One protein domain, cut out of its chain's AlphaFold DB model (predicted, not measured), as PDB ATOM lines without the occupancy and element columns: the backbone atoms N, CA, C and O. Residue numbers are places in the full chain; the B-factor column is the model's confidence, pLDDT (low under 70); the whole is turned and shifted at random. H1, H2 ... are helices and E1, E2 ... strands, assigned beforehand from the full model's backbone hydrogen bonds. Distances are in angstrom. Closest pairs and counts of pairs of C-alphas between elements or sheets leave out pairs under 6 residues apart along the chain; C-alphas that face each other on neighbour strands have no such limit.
ATOM      1  N   ALA A 218     222.003 213.146 205.771       94.75
ATOM      2  CA  ALA A 218     222.199 214.520 205.314       94.75
ATOM      3  C   ALA A 218     222.855 215.413 206.379       94.75
ATOM      4  O   ALA A 218     222.624 215.223 207.569       94.75
ATOM      5  N   GLY A 219     223.599 216.441 205.963       95.81
ATOM      6  CA  GLY A 219     224.124 217.481 206.859       95.81
ATOM      7  C   GLY A 219     225.491 217.209 207.496       95.81
ATOM      8  O   GLY A 219     225.921 217.997 208.336       95.81
ATOM      9  N   ALA A 220     226.193 216.140 207.107       96.44
ATOM     10  CA  ALA A 220     227.584 215.923 207.512       96.44
ATOM     11  C   ALA A 220     228.501 216.910 206.780       96.44
ATOM     12  O   ALA A 220     228.387 217.045 205.559       96.44
ATOM     13  N   GLU A 221     229.420 217.567 207.492       97.12
ATOM     14  CA  GLU A 221     230.352 218.532 206.897       97.12
ATOM     15  C   GLU A 221     231.765 217.948 206.774       97.12
ATOM     16  O   GLU A 221     232.308 217.377 207.724       97.12
ATOM     17  N   PHE A 222     232.388 218.135 205.610       97.38
ATOM     18  CA  PHE A 222     233.704 217.611 205.263       97.38
ATOM     19  C   PHE A 222     234.660 218.699 204.768       97.38
ATOM     20  O   PHE A 222     234.284 219.604 204.017       97.38
ATOM     21  N   THR A 223     235.942 218.519 205.084       97.06
ATOM     22  CA  THR A 223     237.048 219.238 204.445       97.06
ATOM     23  C   THR A 223     237.748 218.326 203.438       97.06
ATOM     24  O   THR A 223     238.219 217.238 203.779       97.06
ATOM     25  N   LEU A 224     237.890 218.803 202.201       97.62
ATOM     26  CA  LEU A 224     238.710 218.192 201.158       97.62
ATOM     27  C   LEU A 224     240.080 218.876 201.117       97.62
ATOM     28  O   LEU A 224     240.194 220.060 200.793       97.62
ATOM     29  N   SER A 225     241.140 218.116 201.374       96.75
ATOM     30  CA  SER A 225     242.528 218.543 201.164       96.75
ATOM     31  C   SER A 225     243.170 217.764 200.022       96.75
ATOM     32  O   SER A 225     242.804 216.620 199.773       96.75
ATOM     33  N   LYS A 226     244.158 218.356 199.352       95.69
ATOM     34  CA  LYS A 226     245.021 217.674 198.380       95.69
ATOM     35  C   LYS A 226     246.453 217.610 198.898       95.69
ATOM     36  O   LYS A 226     246.874 218.485 199.653       95.69
ATOM     37  N   LEU A 227     247.190 216.589 198.490       95.12
ATOM     38  CA  LEU A 227     248.622 216.498 198.724       95.12
ATOM     39  C   LEU A 227     249.372 217.242 197.613       95.12
ATOM     40  O   LEU A 227     249.142 216.997 196.429       95.12
ATOM     41  N   ASP A 228     250.268 218.148 197.991       91.00
ATOM     42  CA  ASP A 228     251.203 218.815 197.086       91.00
ATOM     43  C   ASP A 228     252.599 218.956 197.720       91.00
ATOM     44  O   ASP A 228     252.870 218.404 198.788       91.00
ATOM     45  N   SER A 229     253.501 219.693 197.061       89.00
ATOM     46  CA  SER A 229     254.882 219.897 197.522       89.00
ATOM     47  C   SER A 229     254.996 220.544 198.904       89.00
ATOM     48  O   SER A 229     256.037 220.416 199.546       89.00
ATOM     49  N   ASN A 230     253.951 221.237 199.365       88.38
ATOM     50  CA  ASN A 230     253.884 221.868 200.681       88.38
ATOM     51  C   ASN A 230     253.201 220.971 201.731       88.38
ATOM     52  O   ASN A 230     253.010 221.399 202.869       88.38
ATOM     53  N   GLY A 231     252.827 219.739 201.373       90.94
ATOM     54  CA  GLY A 231     252.043 218.833 202.206       90.94
ATOM     55  C   GLY A 231     250.544 218.916 201.907       90.94
ATOM     56  O   GLY A 231     250.136 219.038 200.755       90.94
ATOM     57  N   TRP A 232     249.703 218.796 202.939       94.31
ATOM     58  CA  TRP A 232     248.247 218.865 202.783       94.31
ATOM     59  C   TRP A 232     247.772 220.313 202.658       94.31
ATOM     60  O   TRP A 232     247.878 221.080 203.614       94.31
ATOM     61  N   THR A 233     247.177 220.665 201.520       94.19
ATOM     62  CA  THR A 233     246.546 221.971 201.302       94.19
ATOM     63  C   THR A 233     245.038 221.822 201.149       94.19
ATOM     64  O   THR A 233     244.552 220.918 200.465       94.19
ATOM     65  N   ILE A 234     244.269 222.696 201.805       95.56
ATOM     66  CA  ILE A 234     242.804 222.676 201.719       95.56
ATOM     67  C   ILE A 234     242.400 223.044 200.290       95.56
ATOM     68  O   ILE A 234     242.758 224.103 199.774       95.56
ATOM     69  N   ARG A 235     241.656 222.147 199.643       94.19
ATOM     70  CA  ARG A 235     241.086 222.347 198.309       94.19
ATOM     71  C   ARG A 235     239.693 222.949 198.401       94.19
ATOM     72  O   ARG A 235     239.366 223.827 197.607       94.19
ATOM     73  N   LYS A 236     238.884 222.452 199.335       94.88
ATOM     74  CA  LYS A 236     237.538 222.942 199.614       94.88
ATOM     75  C   LYS A 236     237.146 222.576 201.038       94.88
ATOM     76  O   LYS A 236     237.525 221.512 201.519       94.88
ATOM     77  N   ASP A 237     236.406 223.459 201.684       93.12
ATOM     78  CA  ASP A 237     235.932 223.282 203.051       93.12
ATOM     79  C   ASP A 237     234.409 223.419 203.108       93.12
ATOM     80  O   ASP A 237     233.812 223.950 202.165       93.12
ATOM     81  N   ASN A 238     233.802 222.953 204.199       91.44
ATOM     82  CA  ASN A 238     232.351 222.960 204.425       91.44
ATOM     83  C   ASN A 238     231.563 222.276 203.291       91.44
ATOM     84  O   ASN A 238     230.538 222.784 202.832       91.44
ATOM     85  N   LEU A 239     232.068 221.142 202.792       96.69
ATOM     86  CA  LEU A 239     231.292 220.284 201.897       96.69
ATOM     87  C   LEU A 239     230.213 219.579 202.708       96.69
ATOM     88  O   LEU A 239     230.548 218.966 203.711       96.69
ATOM     89  N   VAL A 240     228.958 219.640 202.279       96.81
ATOM     90  CA  VAL A 240     227.819 219.131 203.051       96.81
ATOM     91  C   VAL A 240     227.116 218.025 202.282       96.81
ATOM     92  O   VAL A 240     226.824 218.208 201.098       96.81
ATOM     93  N   THR A 241     226.832 216.904 202.948       96.44
ATOM     94  CA  THR A 241     225.987 215.849 202.373       96.44
ATOM     95  C   THR A 241     224.562 216.364 202.194       96.44
ATOM     96  O   THR A 241     223.997 216.995 203.093       96.44
ATOM     97  N   ASP A 242     223.987 216.136 201.019       93.31
ATOM     98  CA  ASP A 242     222.619 216.544 200.708       93.31
ATOM     99  C   ASP A 242     221.576 215.552 201.255       93.31
ATOM    100  O   ASP A 242     221.882 214.701 202.089       93.31
ATOM    101  N   GLN A 243     220.317 215.687 200.828       88.62
ATOM    102  CA  GLN A 243     219.211 214.856 201.314       88.62
ATOM    103  C   GLN A 243     219.353 213.368 200.970       88.62
ATOM    104  O   GLN A 243     218.729 212.560 201.648       88.62
ATOM    105  N   THR A 244     220.165 213.012 199.969       84.69
ATOM    106  CA  THR A 244     220.493 211.619 199.620       84.69
ATOM    107  C   THR A 244     221.801 211.163 200.272       84.69
ATOM    108  O   THR A 244     222.313 210.087 199.984       84.69
ATOM    109  N   GLY A 245     222.372 211.971 201.173       90.25
ATOM    110  CA  GLY A 245     223.629 211.665 201.846       90.25
ATOM    111  C   GLY A 245     224.847 211.777 200.926       90.25
ATOM    112  O   GLY A 245     225.901 211.229 201.250       90.25
ATOM    113  N   GLU A 246     224.746 212.457 199.784       91.56
ATOM    114  CA  GLU A 246     225.752 212.397 198.723       91.56
ATOM    115  C   GLU A 246     226.654 213.650 198.674       91.56
ATOM    116  O   GLU A 246     226.230 214.778 198.945       91.56
ATOM    117  N   ILE A 247     227.936 213.458 198.319       94.50
ATOM    118  CA  ILE A 247     228.860 214.519 197.870       94.50
ATOM    119  C   ILE A 247     229.597 214.042 196.613       94.50
ATOM    120  O   ILE A 247     230.209 212.971 196.601       94.50
ATOM    121  N   HIS A 248     229.612 214.872 195.569       92.44
ATOM    122  CA  HIS A 248     230.186 214.522 194.267       92.44
ATOM    123  C   HIS A 248     231.573 215.135 194.037       92.44
ATOM    124  O   HIS A 248     231.754 216.355 194.072       92.44
ATOM    125  N   PHE A 249     232.551 214.307 193.679       93.94
ATOM    126  CA  PHE A 249     233.902 214.739 193.327       93.94
ATOM    127  C   PHE A 249     234.207 214.371 191.879       93.94
ATOM    128  O   PHE A 249     234.352 213.202 191.532       93.94
ATOM    129  N   ALA A 250     234.342 215.373 191.016       91.31
ATOM    130  CA  ALA A 250     234.664 215.154 189.609       91.31
ATOM    131  C   ALA A 250     235.473 216.313 189.037       91.31
ATOM    132  O   ALA A 250     235.404 217.430 189.536       91.31
ATOM    133  N   LYS A 251     236.195 216.090 187.937       87.94
ATOM    134  CA  LYS A 251     236.999 217.151 187.302       87.94
ATOM    135  C   LYS A 251     236.175 218.367 186.870       87.94
ATOM    136  O   LYS A 251     236.640 219.495 186.989       87.94
ATOM    137  N   ALA A 252     234.956 218.135 186.386       83.81
ATOM    138  CA  ALA A 252     234.028 219.175 185.938       83.81
ATOM    139  C   ALA A 252     232.958 219.531 186.990       83.81
ATOM    140  O   ALA A 252     231.941 220.131 186.644       83.81
ATOM    141  N   ALA A 253     233.151 219.143 188.257       81.19
ATOM    142  CA  ALA A 253     232.211 219.475 189.322       81.19
ATOM    143  C   ALA A 253     232.123 220.996 189.549       81.19
ATOM    144  O   ALA A 253     233.104 221.726 189.387       81.19
ATOM    145  N   ALA A 254     230.940 221.463 189.948       80.00
ATOM    146  CA  ALA A 254     230.682 222.876 190.196       80.00
ATOM    147  C   ALA A 254     231.531 223.401 191.367       80.00
ATOM    148  O   ALA A 254     231.578 222.809 192.445       80.00
ATOM    149  N   THR A 255     232.187 224.549 191.183       77.56
ATOM    150  CA  THR A 255     233.027 225.162 192.226       77.56
ATOM    151  C   THR A 255     232.203 225.743 193.369       77.56
ATOM    152  O   THR A 255     232.618 225.629 194.519       77.56
ATOM    153  N   GLU A 256     231.023 226.289 193.070       83.38
ATOM    154  CA  GLU A 256     230.188 227.026 194.030       83.38
ATOM    155  C   GLU A 256     229.201 226.147 194.817       83.38
ATOM    156  O   GLU A 256     228.575 226.628 195.755       83.38
ATOM    157  N   SER A 257     229.032 224.866 194.461       85.50
ATOM    158  CA  SER A 257     228.069 223.998 195.159       85.50
ATOM    159  C   SER A 257     228.598 223.526 196.511       85.50
ATOM    160  O   SER A 257     229.771 223.186 196.623       85.50
ATOM    161  N   THR A 258     227.754 223.407 197.530       88.75
ATOM    162  CA  THR A 258     228.155 222.864 198.838       88.75
ATOM    163  C   THR A 258     228.261 221.337 198.853       88.75
ATOM    164  O   THR A 258     228.974 220.808 199.691       88.75
ATOM    165  N   ASN A 259     227.638 220.620 197.911       92.00
ATOM    166  CA  ASN A 259     227.665 219.149 197.826       92.00
ATOM    167  C   ASN A 259     228.559 218.609 196.687       92.00
ATOM    168  O   ASN A 259     228.431 217.458 196.275       92.00
ATOM    169  N   SER A 260     229.464 219.423 196.124       92.44
ATOM    170  CA  SER A 260     230.430 218.925 195.132       92.44
ATOM    171  C   SER A 260     231.756 219.681 195.109       92.44
ATOM    172  O   SER A 260     231.841 220.838 195.529       92.44
ATOM    173  N   ALA A 261     232.819 219.035 194.623       94.19
ATOM    174  CA  ALA A 261     234.144 219.647 194.527       94.19
ATOM    175  C   ALA A 261     234.937 219.214 193.280       94.19
ATOM    176  O   ALA A 261     234.962 218.025 192.946       94.19
ATOM    177  N   PRO A 262     235.654 220.148 192.619       92.94
ATOM    178  CA  PRO A 262     236.514 219.827 191.490       92.94
ATOM    179  C   PRO A 262     237.820 219.153 191.924       92.94
ATOM    180  O   PRO A 262     238.590 219.706 192.724       92.94
ATOM    181  N   VAL A 263     238.101 218.000 191.316       94.44
ATOM    182  CA  VAL A 263     239.284 217.162 191.574       94.44
ATOM    183  C   VAL A 263     240.102 216.905 190.309       94.44
ATOM    184  O   VAL A 263     239.612 216.981 189.188       94.44
ATOM    185  N   GLU A 264     241.374 216.583 190.495       94.19
ATOM    186  CA  GLU A 264     242.347 216.321 189.432       94.19
ATOM    187  C   GLU A 264     242.812 214.866 189.455       94.19
ATOM    188  O   GLU A 264     242.823 214.223 190.506       94.19
ATOM    189  N   TYR A 265     243.249 214.370 188.298       94.12
ATOM    190  CA  TYR A 265     243.919 213.073 188.212       94.12
ATOM    191  C   TYR A 265     245.293 213.102 188.880       94.12
ATOM    192  O   TYR A 265     245.889 214.174 189.018       94.12
ATOM    193  N   ASP A 266     245.814 211.929 189.245       94.88
ATOM    194  CA  ASP A 266     247.150 211.773 189.851       94.88
ATOM    195  C   ASP A 266     247.380 212.671 191.073       94.88
ATOM    196  O   ASP A 266     248.493 213.109 191.348       94.88
ATOM    197  N   THR A 267     246.313 212.992 191.796       95.75
ATOM    198  CA  THR A 267     246.368 213.824 192.994       95.75
ATOM    199  C   THR A 267     245.757 213.043 194.139       95.75
ATOM    200  O   THR A 267     244.633 212.558 194.020       95.75
ATOM    201  N   LEU A 268     246.498 212.925 195.241       97.50
ATOM    202  CA  LEU A 268     246.002 212.286 196.450       97.50
ATOM    203  C   LEU A 268     245.167 213.292 197.234       97.50
ATOM    204  O   LEU A 268     245.656 214.353 197.629       97.50
ATOM    205  N   TYR A 269     243.913 212.936 197.472       97.88
ATOM    206  CA  TYR A 269     242.988 213.708 198.281       97.88
ATOM    207  C   TYR A 269     242.804 213.078 199.656       97.88
ATOM    208  O   TYR A 269     242.885 211.862 199.817       97.88
ATOM    209  N   LYS A 270     242.539 213.936 200.639       97.00
ATOM    210  CA  LYS A 270     242.191 213.592 202.014       97.00
ATOM    211  C   LYS A 270     240.842 214.213 202.344       97.00
ATOM    212  O   LYS A 270     240.694 215.430 202.236       97.00
ATOM    213  N   LEU A 271     239.902 213.378 202.764       96.94
ATOM    214  CA  LEU A 271     238.582 213.758 203.247       96.94
ATOM    215  C   LEU A 271     238.515 213.537 204.755       96.94
ATOM    216  O   LEU A 271     238.778 212.436 205.240       96.94
ATOM    217  N   VAL A 272     238.173 214.598 205.479       96.12
ATOM    218  CA  VAL A 272     237.979 214.573 206.931       96.12
ATOM    219  C   VAL A 272     236.582 215.089 207.219       96.12
ATOM    220  O   VAL A 272     236.249 216.195 206.793       96.12
ATOM    221  N   GLU A 273     235.779 214.298 207.925       96.38
ATOM    222  CA  GLU A 273     234.519 214.777 208.488       96.38
ATOM    223  C   GLU A 273     234.847 215.718 209.647       96.38
ATOM    224  O   GLU A 273     235.537 215.341 210.593       96.38
ATOM    225  N   ILE A 274     234.411 216.967 209.545       95.00
ATOM    226  CA  ILE A 274     234.692 218.012 210.538       95.00
ATOM    227  C   ILE A 274     233.491 218.287 211.439       95.00
ATOM    228  O   ILE A 274     233.655 218.827 212.533       95.00
ATOM    229  N   LYS A 275     232.293 217.886 211.006       95.06
ATOM    230  CA  LYS A 275     231.063 218.004 211.782       95.06
ATOM    231  C   LYS A 275     230.109 216.875 211.411       95.06
ATOM    232  O   LYS A 275     229.779 216.698 210.240       95.06
ATOM    233  N   ALA A 276     229.653 216.151 212.428       94.88
ATOM    234  CA  ALA A 276     228.604 215.167 212.249       94.88
ATOM    235  C   ALA A 276     227.249 215.849 212.009       94.88
ATOM    236  O   ALA A 276     227.013 216.944 212.525       94.88
ATOM    237  N   PRO A 277     226.342 215.171 211.298       95.12
ATOM    238  CA  PRO A 277     224.935 215.530 211.289       95.12
ATOM    239  C   PRO A 277     224.323 215.545 212.692       95.12
ATOM    240  O   PRO A 277     224.792 214.860 213.607       95.12
ATOM    241  N   ASP A 278     223.225 216.281 212.838       93.62
ATOM    242  CA  ASP A 278     222.484 216.360 214.093       93.62
ATOM    243  C   ASP A 278     222.022 214.966 214.547       93.62
ATOM    244  O   ASP A 278     221.436 214.204 213.784       93.62
ATOM    245  N   GLY A 279     222.301 214.622 215.807       93.00
ATOM    246  CA  GLY A 279     221.979 213.306 216.371       93.00
ATOM    247  C   GLY A 279     223.012 212.206 216.094       93.00
ATOM    248  O   GLY A 279     222.836 211.094 216.586       93.00
ATOM    249  N   TYR A 280     224.112 212.499 215.390       94.38
ATOM    250  CA  TYR A 280     225.168 211.532 215.075       94.38
ATOM    251  C   TYR A 280     226.505 211.865 215.743       94.38
ATOM    252  O   TYR A 280     226.839 213.018 216.013       94.38
ATOM    253  N   LEU A 281     227.286 210.824 216.032       94.00
ATOM    254  CA  LEU A 281     228.623 210.944 216.593       94.00
ATOM    255  C   LEU A 281     229.619 211.269 215.478       94.00
ATOM    256  O   LEU A 281     229.647 210.584 214.455       94.00
ATOM    257  N   LEU A 282     230.460 212.282 215.701       92.81
ATOM    258  CA  LEU A 282     231.532 212.638 214.774       92.81
ATOM    259  C   LEU A 282     232.496 211.469 214.583       92.81
ATOM    260  O   LEU A 282     233.090 210.961 215.540       92.81
ATOM    261  N   LYS A 283     232.674 211.073 213.325       85.38
ATOM    262  CA  LYS A 283     233.660 210.084 212.921       85.38
ATOM    263  C   LYS A 283     235.049 210.718 212.904       85.38
ATOM    264  O   LYS A 283     235.303 211.655 212.159       85.38
ATOM    265  N   GLU A 284     235.982 210.170 213.678       83.38
ATOM    266  CA  GLU A 284     237.366 210.677 213.739       83.38
ATOM    267  C   GLU A 284     238.280 210.061 212.655       83.38
ATOM    268  O   GLU A 284     239.494 210.267 212.662       83.38
ATOM    269  N   ASN A 285     237.714 209.300 211.711       83.12
ATOM    270  CA  ASN A 285     238.465 208.633 210.646       83.12
ATOM    271  C   ASN A 285     238.649 209.537 209.425       83.12
ATOM    272  O   ASN A 285     237.843 210.414 209.128       83.12
ATOM    273  N   THR A 286     239.723 209.276 208.689       92.69
ATOM    274  CA  THR A 286     240.080 209.988 207.461       92.69
ATOM    275  C   THR A 286     239.986 209.043 206.272       92.69
ATOM    276  O   THR A 286     240.465 207.915 206.357       92.69
ATOM    277  N   SER A 287     239.425 209.516 205.161       95.69
ATOM    278  CA  SER A 287     239.382 208.775 203.898       95.69
ATOM    279  C   SER A 287     240.323 209.396 202.871       95.69
ATOM    280  O   SER A 287     240.485 210.619 202.821       95.69
ATOM    281  N   TYR A 288     240.927 208.561 202.030       97.38
ATOM    282  CA  TYR A 288     241.861 208.991 200.995       97.38
ATOM    283  C   TYR A 288     241.430 208.475 199.631       97.38
ATOM    284  O   TYR A 288     240.977 207.340 199.520       97.38
ATOM    285  N   PHE A 289     241.598 209.285 198.585       97.88
ATOM    286  CA  PHE A 289     241.291 208.838 197.227       97.88
ATOM    287  C   PHE A 289     242.163 209.482 196.148       97.88
ATOM    288  O   PHE A 289     242.727 210.562 196.343       97.88
ATOM    289  N   ILE A 290     242.243 208.819 194.990       97.44
ATOM    290  CA  ILE A 290     242.905 209.300 193.769       97.44
ATOM    291  C   ILE A 290     241.977 209.084 192.569       97.44
ATOM    292  O   ILE A 290     241.424 208.001 192.394       97.44
ATOM    293  N   MET A 291     241.851 210.096 191.705       95.06
ATOM    294  CA  MET A 291     241.196 209.954 190.398       95.06
ATOM    295  C   MET A 291     242.195 209.411 189.364       95.06
ATOM    296  O   MET A 291     243.255 210.008 189.155       95.06
ATOM    297  N   LEU A 292     241.858 208.313 188.684       92.62
ATOM    298  CA  LEU A 292     242.705 207.700 187.654       92.62
ATOM    299  C   LEU A 292     242.578 208.405 186.298       92.62
ATOM    300  O   LEU A 292     241.493 208.826 185.900       92.62
ATOM    301  N   LYS A 293     243.678 208.462 185.538       90.38
ATOM    302  CA  LYS A 293     243.649 208.782 184.101       90.38
ATOM    303  C   LYS A 293     243.107 207.602 183.277       90.38
ATOM    304  O   LYS A 293     243.139 206.458 183.739       90.38
ATOM    305  N   PRO A 294     242.678 207.841 182.020       86.69
ATOM    306  CA  PRO A 294     242.296 206.765 181.109       86.69
ATOM    307  C   PRO A 294     243.391 205.694 180.995       86.69
ATOM    308  O   PRO A 294     244.532 206.008 180.656       86.69
ATOM    309  N   GLY A 295     243.040 204.433 181.265       82.00
ATOM    310  CA  GLY A 295     243.944 203.282 181.123       82.00
ATOM    311  C   GLY A 295     245.109 203.227 182.121       82.00
ATOM    312  O   GLY A 295     246.037 202.444 181.922       82.00
ATOM    313  N   GLN A 296     245.097 204.052 183.170       91.00
ATOM    314  CA  GLN A 296     246.159 204.088 184.171       91.00
ATOM    315  C   GLN A 296     245.963 203.021 185.253       91.00
ATOM    316  O   GLN A 296     244.845 202.774 185.696       91.00
ATOM    317  N   THR A 297     247.063 202.416 185.707       91.31
ATOM    318  CA  THR A 297     247.056 201.488 186.846       91.31
ATOM    319  C   THR A 297     247.075 202.239 188.178       91.31
ATOM    320  O   THR A 297     247.686 203.306 188.290       91.31
ATOM    321  N   GLU A 298     246.480 201.648 189.215       93.88
ATOM    322  CA  GLU A 298     246.465 202.203 190.578       93.88
ATOM    323  C   GLU A 298     247.876 202.469 191.115       93.88
ATOM    324  O   GLU A 298     248.141 203.537 191.661       93.88
ATOM    325  N   LEU A 299     248.813 201.543 190.875       94.62
ATOM    326  CA  LEU A 299     250.213 201.687 191.280       94.62
ATOM    327  C   LEU A 299     250.857 202.944 190.679       94.62
ATOM    328  O   LEU A 299     251.500 203.713 191.392       94.62
ATOM    329  N   ASN A 300     250.671 203.171 189.376       95.69
ATOM    330  CA  ASN A 300     251.256 204.325 188.698       95.69
ATOM    331  C   ASN A 300     250.612 205.634 189.172       95.69
ATOM    332  O   ASN A 300     251.309 206.633 189.330       95.69
ATOM    333  N   ALA A 301     249.297 205.632 189.408       95.75
ATOM    334  CA  ALA A 301     248.582 206.796 189.924       95.75
ATOM    335  C   ALA A 301     249.016 207.140 191.357       95.75
ATOM    336  O   ALA A 301     249.296 208.300 191.657       95.75
ATOM    337  N   TYR A 302     249.154 206.133 192.224       97.06
ATOM    338  CA  TYR A 302     249.641 206.301 193.591       97.06
ATOM    339  C   TYR A 302     251.076 206.843 193.626       97.06
ATOM    340  O   TYR A 302     251.358 207.804 194.342       97.06
ATOM    341  N   GLN A 303     251.977 206.284 192.811       95.19
ATOM    342  CA  GLN A 303     253.351 206.779 192.693       95.19
ATOM    343  C   GLN A 303     253.388 208.235 192.216       95.19
ATOM    344  O   GLN A 303     254.092 209.048 192.810       95.19
ATOM    345  N   ALA A 304     252.605 208.589 191.193       94.50
ATOM    346  CA  ALA A 304     252.534 209.960 190.688       94.50
ATOM    347  C   ALA A 304     252.001 210.944 191.744       94.50
ATOM    348  O   ALA A 304     252.585 212.009 191.949       94.50
ATOM    349  N   ALA A 305     250.939 210.562 192.458       94.81
ATOM    350  CA  ALA A 305     250.292 211.393 193.468       94.81
ATOM    351  C   ALA A 305     251.138 211.613 194.733       94.81
ATOM    352  O   ALA A 305     250.963 212.613 195.427       94.81
ATOM    353  N   THR A 306     252.053 210.691 195.043       94.00
ATOM    354  CA  THR A 306     252.879 210.730 196.264       94.00
ATOM    355  C   THR A 306     254.328 211.151 196.019       94.00
ATOM    356  O   THR A 306     255.024 211.501 196.970       94.00
ATOM    357  N   GLN A 307     254.783 211.205 194.760       88.88
ATOM    358  CA  GLN A 307     256.162 211.562 194.398       88.88
ATOM    359  C   GLN A 307     256.616 212.912 194.979       88.88
ATOM    360  O   GLN A 307     257.789 213.081 195.299       88.88
ATOM    361  N   ASN A 308     255.686 213.858 195.135       74.88
ATOM    362  CA  ASN A 308     255.956 215.213 195.609       74.88
ATOM    363  C   ASN A 308     255.329 215.502 196.985       74.88
ATOM    364  O   ASN A 308     254.974 216.642 197.246       74.88
ATOM    365  N   ALA A 309     255.192 214.504 197.866       79.38
ATOM    366  CA  ALA A 309     254.505 214.613 199.165       79.38
ATOM    367  C   ALA A 309     255.132 215.580 200.205       79.38
ATOM    368  O   ALA A 309     254.720 215.600 201.366       79.38
ATOM    369  N   GLY A 310     256.147 216.368 199.839       76.44
ATOM    370  CA  GLY A 310     256.908 217.180 200.789       76.44
ATOM    371  C   GLY A 310     257.477 216.323 201.931       76.44
ATOM    372  O   GLY A 310     257.999 215.235 201.700       76.44
ATOM    373  N   SER A 311     257.367 216.802 203.175       82.06
ATOM    374  CA  SER A 311     257.751 216.050 204.388       82.06
ATOM    375  C   SER A 311     256.621 215.188 204.973       82.06
ATOM    376  O   SER A 311     256.771 214.652 206.070       82.06
ATOM    377  N   VAL A 312     255.478 215.084 204.293       90.44
ATOM    378  CA  VAL A 312     254.323 214.315 204.770       90.44
ATOM    379  C   VAL A 312     254.514 212.842 204.433       90.44
ATOM    380  O   VAL A 312     254.879 212.495 203.313       90.44
ATOM    381  N   THR A 313     254.225 211.958 205.387       91.88
ATOM    382  CA  THR A 313     254.104 210.523 205.113       91.88
ATOM    383  C   THR A 313     252.716 210.244 204.522       91.88
ATOM    384  O   THR A 313     251.724 210.456 205.225       91.88
ATOM    385  N   PRO A 314     252.608 209.821 203.249       92.69
ATOM    386  CA  PRO A 314     251.323 209.467 202.652       92.69
ATOM    387  C   PRO A 314     250.731 208.194 203.299       92.69
ATOM    388  O   PRO A 314     251.486 207.400 203.871       92.69
ATOM    389  N   PRO A 315     249.397 207.992 203.226       95.00
ATOM    390  CA  PRO A 315     248.752 206.743 203.641       95.00
ATOM    391  C   PRO A 315     249.287 205.579 202.810       95.00
ATOM    392  O   PRO A 315     249.782 205.797 201.707       95.00
ATOM    393  N   LYS A 316     249.175 204.342 203.295       95.50
ATOM    394  CA  LYS A 316     249.547 203.194 202.465       95.50
ATOM    395  C   LYS A 316     248.607 203.099 201.263       95.50
ATOM    396  O   LYS A 316     247.450 203.492 201.349       95.50
ATOM    397  N   GLN A 317     249.087 202.522 200.163       95.00
ATOM    398  CA  GLN A 317     248.279 202.353 198.951       95.00
ATOM    399  C   GLN A 317     246.980 201.567 199.211       95.00
ATOM    400  O   GLN A 317     245.949 201.917 198.650       95.00
ATOM    401  N   GLU A 318     247.027 200.550 200.078       92.88
ATOM    402  CA  GLU A 318     245.869 199.734 200.483       92.88
ATOM    403  C   GLU A 318     244.763 200.533 201.200       92.88
ATOM    404  O   GLU A 318     243.615 200.102 201.208       92.88
ATOM    405  N   ASP A 319     245.083 201.717 201.731       94.19
ATOM    406  CA  ASP A 319     244.144 202.608 202.423       94.19
ATOM    407  C   ASP A 319     243.561 203.702 201.491       94.19
ATOM    408  O   ASP A 319     242.889 204.626 201.958       94.19
ATOM    409  N   VAL A 320     243.858 203.659 200.182       96.06
ATOM    410  CA  VAL A 320     243.449 204.676 199.195       96.06
ATOM    411  C   VAL A 320     242.393 204.122 198.241       96.06
ATOM    412  O   VAL A 320     242.604 203.116 197.572       96.06
ATOM    413  N   THR A 321     241.278 204.837 198.098       95.44
ATOM    414  CA  THR A 321     240.249 204.535 197.095       95.44
ATOM    415  C   THR A 321     240.645 205.077 195.717       95.44
ATOM    416  O   THR A 321     240.928 206.267 195.562       95.44
ATOM    417  N   PHE A 322     240.622 204.237 194.682       93.06
ATOM    418  CA  PHE A 322     240.939 204.646 193.310       93.06
ATOM    419  C   PHE A 322     239.667 204.826 192.481       93.06
ATOM    420  O   PHE A 322     238.999 203.863 192.112       93.06
ATOM    421  N   ALA A 323     239.337 206.076 192.162       89.69
ATOM    422  CA  ALA A 323     238.192 206.398 191.327       89.69
ATOM    423  C   ALA A 323     238.538 206.218 189.845       89.69
ATOM    424  O   ALA A 323     239.434 206.880 189.308       89.69
ATOM    425  N   THR A 324     237.828 205.310 189.180       84.50
ATOM    426  CA  THR A 324     238.150 204.915 187.804       84.50
ATOM    427  C   THR A 324     237.682 205.959 186.790       84.50
ATOM    428  O   THR A 324     236.559 206.461 186.853       84.50
ATOM    429  N   TYR A 325     238.533 206.258 185.804       82.12
ATOM    430  CA  TYR A 325     238.185 207.156 184.704       82.12
ATOM    431  C   TYR A 325     236.902 206.712 183.987       82.12
ATOM    432  O   TYR A 325     236.763 205.547 183.610       82.12
ATOM    433  N   GLY A 326     236.001 207.664 183.739       72.62
ATOM    434  CA  GLY A 326     234.745 207.431 183.020       72.62
ATOM    435  C   GLY A 326     233.685 206.662 183.811       72.62
ATOM    436  O   GLY A 326     232.679 206.270 183.226       72.62
ATOM    437  N   LYS A 327     233.899 206.444 185.115       74.81
ATOM    438  CA  LYS A 327     233.014 205.667 185.989       74.81
ATOM    439  C   LYS A 327     232.667 206.418 187.268       74.81
ATOM    440  O   LYS A 327     233.362 207.363 187.642       74.81
ATOM    441  N   THR A 328     231.614 205.975 187.943       78.25
ATOM    442  CA  THR A 328     231.333 206.384 189.322       78.25
ATOM    443  C   THR A 328     232.040 205.408 190.254       78.25
ATOM    444  O   THR A 328     232.047 204.205 190.029       78.25
ATOM    445  N   THR A 329     232.696 205.916 191.288       80.44
ATOM    446  CA  THR A 329     233.260 205.095 192.361       80.44
ATOM    447  C   THR A 329     232.668 205.569 193.676       80.44
ATOM    448  O   THR A 329     232.800 206.745 194.008       80.44
ATOM    449  N   VAL A 330     231.987 204.679 194.395       81.69
ATOM    450  CA  VAL A 330     231.308 205.014 195.651       81.69
ATOM    451  C   VAL A 330     232.263 204.826 196.827       81.69
ATOM    452  O   VAL A 330     232.873 203.771 196.980       81.69
ATOM    453  N   LEU A 331     232.386 205.856 197.657       88.25
ATOM    454  CA  LEU A 331     233.057 205.831 198.950       88.25
ATOM    455  C   LEU A 331     231.990 205.939 200.043       88.25
ATOM    456  O   LEU A 331     231.490 207.029 200.326       88.25
ATOM    457  N   GLN A 332     231.643 204.810 200.653       87.06
ATOM    458  CA  GLN A 332     230.649 204.767 201.725       87.06
ATOM    459  C   GLN A 332     231.258 205.234 203.053       87.06
ATOM    460  O   GLN A 332     232.316 204.758 203.476       87.06
ATOM    461  N   VAL A 333     230.590 206.169 203.731       90.44
ATOM    462  CA  VAL A 333     231.024 206.716 205.022       90.44
ATOM    463  C   VAL A 333     229.875 206.672 206.024       90.44
ATOM    464  O   VAL A 333     228.927 207.447 205.970       90.44
ATOM    465  N   GLU A 334     229.986 205.805 207.022       90.44
ATOM    466  CA  GLU A 334     228.972 205.669 208.074       90.44
ATOM    467  C   GLU A 334     229.194 206.588 209.285       90.44
ATOM    468  O   GLU A 334     230.348 206.852 209.627       90.44
ATOM    469  N   ASN A 335     228.108 207.033 209.939       92.31
ATOM    470  CA  ASN A 335     228.127 207.584 211.303       92.31
ATOM    471  C   ASN A 335     227.198 206.784 212.204       92.31
ATOM    472  O   ASN A 335     226.090 206.417 211.819       92.31
ATOM    473  N   SER A 336     227.624 206.609 213.444       91.25
ATOM    474  CA  SER A 336     226.775 206.111 214.513       91.25
ATOM    475  C   SER A 336     225.837 207.195 215.028       91.25
ATOM    476  O   SER A 336     226.267 208.334 215.210       91.25
TER     477      SER A 336
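AT A GLANCE: This is residues 218 to 336 of the 603 residues of an uncharacterized protein of Faecalibacterium sp. CAG:82 (UniProt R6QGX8). A strongly twisted sheet of five strands forms one side of a small sandwich, two sheets face to face; the short pair E3 and E4 covers only part of it. H1 sits across one end of the large sheet, and E8 runs past E3 and E6 without pairing with a named strand. The printed part has 119 residues with eight named strands and one named helix, in the order E1 E2 E3 E4 E5 E6 H1 E7 E8, and is mostly strand. The large sheet, in the order E2, E1, E5, E6, E7, is mixed. The whole is compact, with a radius of gyration of the C-alphas of 14.1 A and spans of 41 by 31 by 26 A.

HOW THE PARTS SIT: In the large sheet, E1, residues 221 to 228, is antiparallel to E5, residues 268 to 275, with N 225 and O 270 2.9 A apart. E2, residues 231 to 240, is an edge strand and forms a hairpin with E1, where N 226 and O 233 are 2.8 A apart; it bends by 51 degrees at residue 235. E6, residues 286 to 291, forms a hairpin with E5, with N 271 and O 287 at 2.8 A. E7, residues 320 to 323, is the other edge strand and parallel to E6, with N 323 and O 290 at 2.8 A. H1, residues 298 to 306, is on this sheet at a height of 9.0 A and runs across the strands, at 81 degrees to E5 on the local plane; the C-alphas of Leu 268 and Ala 305, the closest of E5 and H1, are 5.3 A apart. Every O i to N i+4 pair in H1 is within hydrogen-bond range. E6, H1 and E7 form a strand-helix-strand unit, two parallel neighbour strands joined through a helix, with a right-handed crossover. E3, residues 246 to 250, and E4, residues 260 to 262, are parallel, with N 261 and O 248 at 2.9 A. The facing parts of the two sheets are 8.5 A centre to centre. E8, residues 328 to 335, is near E3 and E6; the closest C-alphas of E7 and E8, Ala 323 and Thr 329, are 5.2 A apart.

IN THESE COORDINATES: E1 begins at C-alpha 221, (230.352, 218.532, 206.897), and is 23.0 A long; E2 is 24.2 A. E5 and E8 are each 22.2 A, E6 17.1 A, E3 13.0 A and H1 12.1 A. E7 is 9.6 A and E4 7.1 A. E8 ends at C-alpha 335, (228.127, 207.584, 211.303).

THE WHOLE: The two C-alphas farthest apart, those of Gly 279 and Gly 295, are 42.7 A apart. The printed part has no cut. The link from H1 to E7, residues 307 to 319, is long. The mean pLDDT of the printed part is 91.3, and no printed residue is under 70.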